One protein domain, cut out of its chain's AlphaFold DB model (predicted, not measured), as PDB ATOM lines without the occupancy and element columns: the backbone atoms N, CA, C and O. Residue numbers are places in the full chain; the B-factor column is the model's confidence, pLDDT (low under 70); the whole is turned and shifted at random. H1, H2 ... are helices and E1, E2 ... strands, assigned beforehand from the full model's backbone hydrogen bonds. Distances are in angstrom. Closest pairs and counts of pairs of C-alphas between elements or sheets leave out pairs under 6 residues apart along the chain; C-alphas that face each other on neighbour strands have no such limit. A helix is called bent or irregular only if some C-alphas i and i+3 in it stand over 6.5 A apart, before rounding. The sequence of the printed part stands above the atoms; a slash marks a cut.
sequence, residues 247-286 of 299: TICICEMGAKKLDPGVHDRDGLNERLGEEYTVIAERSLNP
ATOM      1  N   THR A 247     -41.882  44.267  93.790       93.25
ATOM      2  CA  THR A 247     -41.289  45.319  94.618       93.25
ATOM      3  C   THR A 247     -42.137  46.583  94.698       93.25
ATOM      4  O   THR A 247     -43.038  46.850  93.896       93.25
ATOM      5  N   ILE A 248     -41.869  47.360  95.743       94.19
ATOM      6  CA  ILE A 248     -42.391  48.702  95.950       94.19
ATOM      7  C   ILE A 248     -41.244  49.656  96.261       94.19
ATOM      8  O   ILE A 248     -40.385  49.357  97.091       94.19
ATOM      9  N   CYS A 249     -41.264  50.824  95.620       94.56
ATOM     10  CA  CYS A 249     -40.168  51.782  95.677       94.56
ATOM     11  C   CYS A 249     -40.639  53.176  96.102       94.56
ATOM     12  O   CYS A 249     -41.715  53.640  95.716       94.56
ATOM     13  N   ILE A 250     -39.780  53.870  96.845       92.75
ATOM     14  CA  ILE A 250     -39.789  55.325  96.982       92.75
ATOM     15  C   ILE A 250     -38.777  55.858  95.974       92.75
ATOM     16  O   ILE A 250     -37.593  55.535  96.057       92.75
ATOM     17  N   CYS A 251     -39.234  56.684  95.038       92.00
ATOM     18  CA  CYS A 251     -38.386  57.261  94.000       92.00
ATOM     19  C   CYS A 251     -38.290  58.779  94.146       92.00
ATOM     20  O   CYS A 251     -39.230  59.435  94.609       92.00
ATOM     21  N   GLU A 252     -37.182  59.349  93.674       89.62
ATOM     22  CA  GLU A 252     -37.131  60.784  93.415       89.62
ATOM     23  C   GLU A 252     -38.165  61.186  92.355       89.62
ATOM     24  O   GLU A 252     -38.542  60.414  91.467       89.62
ATOM     25  N   MET A 253     -38.652  62.423  92.448       85.00
ATOM     26  CA  MET A 253     -39.606  62.935  91.474       85.00
ATOM     27  C   MET A 253     -38.932  63.237  90.136       85.00
ATOM     28  O   MET A 253     -38.158  64.184  90.027       85.00
ATOM     29  N   GLY A 254     -39.372  62.521  89.101       83.19
ATOM     30  CA  GLY A 254     -38.908  62.695  87.726       83.19
ATOM     31  C   GLY A 254     -37.745  61.766  87.395       83.19
ATOM     32  O   GLY A 254     -36.925  61.449  88.253       83.19
ATOM     33  N   ALA A 255     -37.703  61.316  86.145       85.31
ATOM     34  CA  ALA A 255     -36.591  60.524  85.648       85.31
ATOM     35  C   ALA A 255     -35.356  61.419  85.429       85.31
ATOM     36  O   ALA A 255     -35.485  62.601  85.095       85.31
ATOM     37  N   LYS A 256     -34.162  60.868  85.646       86.38
ATOM     38  CA  LYS A 256     -32.869  61.517  85.412       86.38
ATOM     39  C   LYS A 256     -32.211  60.912  84.187       86.38
ATOM     40  O   LYS A 256     -32.394  59.731  83.915       86.38
ATOM     41  N   LYS A 257     -31.418  61.716  83.480       86.56
ATOM     42  CA  LYS A 257     -30.653  61.253  82.321       86.56
ATOM     43  C   LYS A 257     -29.659  60.172  82.709       86.56
ATOM     44  O   LYS A 257     -28.985  60.291  83.729       86.56
ATOM     45  N   LEU A 258     -29.579  59.170  81.852       84.25
ATOM     46  CA  LEU A 258     -28.597  58.108  81.917       84.25
ATOM     47  C   LEU A 258     -27.371  58.477  81.087       84.25
ATOM     48  O   LEU A 258     -27.503  59.028  79.991       84.25
ATOM     49  N   ASP A 259     -26.190  58.148  81.603       78.25
ATOM     50  CA  ASP A 259     -24.941  58.311  80.869       78.25
ATOM     51  C   ASP A 259     -24.724  57.094  79.950       78.25
ATOM     52  O   ASP A 259     -24.587  55.962  80.437       78.25
ATOM     53  N   PRO A 260     -24.695  57.282  78.619       68.75
ATOM     54  CA  PRO A 260     -24.434  56.190  77.696       68.75
ATOM     55  C   PRO A 260     -22.992  55.682  77.862       68.75
ATOM     56  O   PRO A 260     -22.041  56.464  77.902       68.75
ATOM     57  N   GLY A 261     -22.824  54.358  77.941       65.75
ATOM     58  CA  GLY A 261     -21.516  53.687  77.941       65.75
ATOM     59  C   GLY A 261     -20.914  53.332  79.309       65.75
ATOM     60  O   GLY A 261     -19.938  52.583  79.348       65.75
ATOM     61  N   VAL A 262     -21.485  53.783  80.431       61.88
ATOM     62  CA  VAL A 262     -21.060  53.355  81.780       61.88
ATOM     63  C   VAL A 262     -21.959  52.205  82.243       61.88
ATOM     64  O   VAL A 262     -23.166  52.373  82.357       61.88
ATOM     65  N   HIS A 263     -21.381  51.016  82.459       61.66
ATOM     66  CA  HIS A 263     -22.086  49.768  82.822       61.66
ATOM     67  C   HIS A 263     -23.182  49.287  81.848       61.66
ATOM     68  O   HIS A 263     -23.891  48.327  82.140       61.66
ATOM     69  N   ASP A 264     -23.263  49.875  80.656       67.69
ATOM     70  CA  ASP A 264     -24.300  49.583  79.671       67.69
ATOM     71  C   ASP A 264     -23.928  48.396  78.769       67.69
ATOM     72  O   ASP A 264     -23.653  48.549  77.579       67.69
ATOM     73  N   ARG A 265     -23.849  47.192  79.350       62.31
ATOM     74  CA  ARG A 265     -23.468  45.978  78.601       62.31
ATOM     75  C   ARG A 265     -24.415  45.663  77.437       62.31
ATOM     76  O   ARG A 265     -23.960  45.081  76.455       62.31
ATOM     77  N   ASP A 266     -25.674  46.087  77.534       77.06
ATOM     78  CA  ASP A 266     -26.746  45.715  76.606       77.06
ATOM     79  C   ASP A 266     -27.307  46.905  75.794       77.06
ATOM     80  O   ASP A 266     -28.290  46.746  75.063       77.06
ATOM     81  N   GLY A 267     -26.719  48.104  75.907       79.38
ATOM     82  CA  GLY A 267     -27.228  49.318  75.246       79.38
ATOM     83  C   GLY A 267     -28.579  49.802  75.801       79.38
ATOM     84  O   GLY A 267     -29.347  50.480  75.114       79.38
ATOM     85  N   LEU A 268     -28.939  49.379  77.012       79.69
ATOM     86  CA  LEU A 268     -30.195  49.702  77.670       79.69
ATOM     87  C   LEU A 268     -30.257  51.181  78.058       79.69
ATOM     88  O   LEU A 268     -31.300  51.806  77.859       79.69
ATOM     89  N   ASN A 269     -29.154  51.751  78.545       81.12
ATOM     90  CA  ASN A 269     -29.123  53.151  78.968       81.12
ATOM     91  C   ASN A 269     -29.337  54.087  77.778       81.12
ATOM     92  O   ASN A 269     -30.098  55.050  77.877       81.12
ATOM     93  N   GLU A 270     -28.741  53.764  76.627       81.62
ATOM     94  CA  GLU A 270     -28.943  54.512  75.383       81.62
ATOM     95  C   GLU A 270     -30.407  54.472  74.905       81.62
ATOM     96  O   GLU A 270     -30.933  55.465  74.403       81.62
ATOM     97  N   ARG A 271     -31.098  53.341  75.103       81.00
ATOM     98  CA  ARG A 271     -32.505  53.167  74.705       81.00
ATOM     99  C   ARG A 271     -33.496  53.811  75.670       81.00
ATOM    100  O   ARG A 271     -34.526  54.309  75.218       81.00
ATOM    101  N   LEU A 272     -33.227  53.750  76.974       80.81
ATOM    102  CA  LEU A 272     -34.082  54.339  78.006       80.81
ATOM    103  C   LEU A 272     -33.938  55.862  78.041       80.81
ATOM    104  O   LEU A 272     -34.939  56.569  78.147       80.81
ATOM    105  N   GLY A 273     -32.705  56.365  77.937       83.56
ATOM    106  CA  GLY A 273     -32.360  57.786  77.998       83.56
ATOM    107  C   GLY A 273     -32.513  58.406  79.390       83.56
ATOM    108  O   GLY A 273     -31.637  59.158  79.817       83.56
ATOM    109  N   GLU A 274     -33.591  58.092  80.110       85.81
ATOM    110  CA  GLU A 274     -33.858  58.557  81.471       85.81
ATOM    111  C   GLU A 274     -34.439  57.436  82.353       85.81
ATOM    112  O   GLU A 274     -35.262  56.642  81.891       85.81
ATOM    113  N   GLU A 275     -34.073  57.399  83.639       87.19
ATOM    114  CA  GLU A 275     -34.638  56.471  84.632       87.19
ATOM    115  C   GLU A 275     -34.991  57.154  85.957       87.19
ATOM    116  O   GLU A 275     -34.431  58.186  86.330       87.19
ATOM    117  N   TYR A 276     -35.932  56.573  86.702       88.69
ATOM    118  CA  TYR A 276     -36.220  57.025  88.058       88.69
ATOM    119  C   TYR A 276     -35.116  56.584  89.018       88.69
ATOM    120  O   TYR A 276     -34.767  55.410  89.073       88.69
ATOM    121  N   THR A 277     -34.639  57.507  89.852       90.69
ATOM    122  CA  THR A 277     -33.741  57.160  90.956       90.69
ATOM    123  C   THR A 277     -34.544  56.567  92.110       90.69
ATOM    124  O   THR A 277     -35.345  57.267  92.739       90.69
ATOM    125  N   VAL A 278     -34.320  55.285  92.393       92.62
ATOM    126  CA  VAL A 278     -34.871  54.597  93.567       92.62
ATOM    127  C   VAL A 278     -34.087  55.017  94.810       92.62
ATOM    128  O   VAL A 278     -32.865  54.922  94.847       92.62
ATOM    129  N   ILE A 279     -34.801  55.497  95.828       93.50
ATOM    130  CA  ILE A 279     -34.239  55.924  97.118       93.50
ATOM    131  C   ILE A 279     -34.395  54.835  98.178       93.50
ATOM    132  O   ILE A 279     -33.519  54.647  99.016       93.50
ATOM    133  N   ALA A 280     -35.510  54.113  98.143       93.94
ATOM    134  CA  ALA A 280     -35.744  52.954  98.987       93.94
ATOM    135  C   ALA A 280     -36.618  51.955  98.237       93.94
ATOM    136  O   ALA A 280     -37.514  52.352  97.493       93.94
ATOM    137  N   GLU A 281     -36.389  50.670  98.465       95.00
ATOM    138  CA  GLU A 281     -37.126  49.580  97.835       95.00
ATOM    139  C   GLU A 281     -37.427  48.496  98.864       95.00
ATOM    140  O   GLU A 281     -36.643  48.263  99.786       95.00
ATOM    141  N   ARG A 282     -38.568  47.827  98.697       93.25
ATOM    142  CA  ARG A 282     -38.910  46.616  99.435       93.25
ATOM    143  C   ARG A 282     -39.587  45.590  98.548       93.25
ATOM    144  O   ARG A 282     -40.435  45.925  97.727       93.25
ATOM    145  N   SER A 283     -39.260  44.329  98.802       91.50
ATOM    146  CA  SER A 283     -39.961  43.188  98.224       91.50
ATOM    147  C   SER A 283     -41.383  43.087  98.790       91.50
ATOM    148  O   SER A 283     -41.596  43.163 100.002       91.50
ATOM    149  N   LEU A 284     -42.348  42.888  97.898       87.88
ATOM    150  CA  LEU A 284     -43.718  42.470  98.187       87.88
ATOM    151  C   LEU A 284     -43.815  40.945  98.348       87.88
ATOM    152  O   LEU A 284     -44.814  40.442  98.860       87.88
ATOM    153  N   ASN A 285     -42.781  40.206  97.931       75.38
ATOM    154  CA  ASN A 285     -42.703  38.766  98.125       75.38
ATOM    155  C   ASN A 285     -42.176  38.457  99.536       75.38
ATOM    156  O   ASN A 285     -41.031  38.800  99.841       75.38
ATOM    157  N   PRO A 286     -42.932  37.722 100.370       56.03
ATOM    158  CA  PRO A 286     -42.506  37.378 101.728       56.03
ATOM    159  C   PRO A 286     -41.346  36.366 101.782       56.03
ATOM    160  O   PRO A 286     -40.855  36.060 102.863       56.03
TER     161      PRO A 286
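AT A GLANCE: This is residues 247 to 286 of the 299 residues of the protein "AKAP7_NLS domain-containing protein" of Penicillium patulum (UniProt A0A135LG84). What shape does the backbone make? It is a long, bent ribbon of two antiparallel strands, E1 and E2, with a loop and one short helix, H1, at one end; residues 262 to 267 of that loop stick out. What is it built of? The printed part has 40 residues with two named strands and one named helix, in the order E1, H1, E2; the sheet's order is E1 - E2, and the class is mostly strand. How open is it? The whole is loose and elongated, with a radius of gyration of the C-alphas of 12.4 A and spans of 35 by 22 by 13 A.

IN THESE COORDINATES: Where are the strands? E1 is residues 247 to 257, 22.8 A from first to last C-alpha, and begins with C-alpha 247 at (-41.289, 45.319, 94.618). E2 is residues 274 to 283, 23.5 A long, and ends with C-alpha 283 at (-39.961, 43.188, 98.224). Where is the helix? H1 is residues 268 to 272, with C-alpha 268 at (-30.195, 49.702, 77.670).

HOW THE PARTS SIT: How do the strands pair? E1 and E2 are antiparallel neighbours, with 163 degrees between their directions. The C-alphas of Cys 249 and Glu 281 face each other at 4.3 A; N 248 and O 282 at 2.8 A, and N 275 and O 256 at 2.9 A, are within hydrogen-bond range. Are the strands straight? E1 bends by 82 degrees at residue 253, and E2 by 78 degrees at residue 280. How does H1 join them? A short link of 10 residues joins E1 to H1, and a tight link of one residue joins H1 to E2. In H1 the O i to N i+4 pair is within hydrogen-bond range.

THE WHOLE: How far does it reach? The two C-alphas farthest apart, those of Gly 261 and Pro 286, are 35.7 A apart. Is there a cut? The printed part has no cut, and neither link is long. Where is confidence low? Residues 260 to 265 and residue 286 have pLDDT under 70; the mean of the printed part is 82.7.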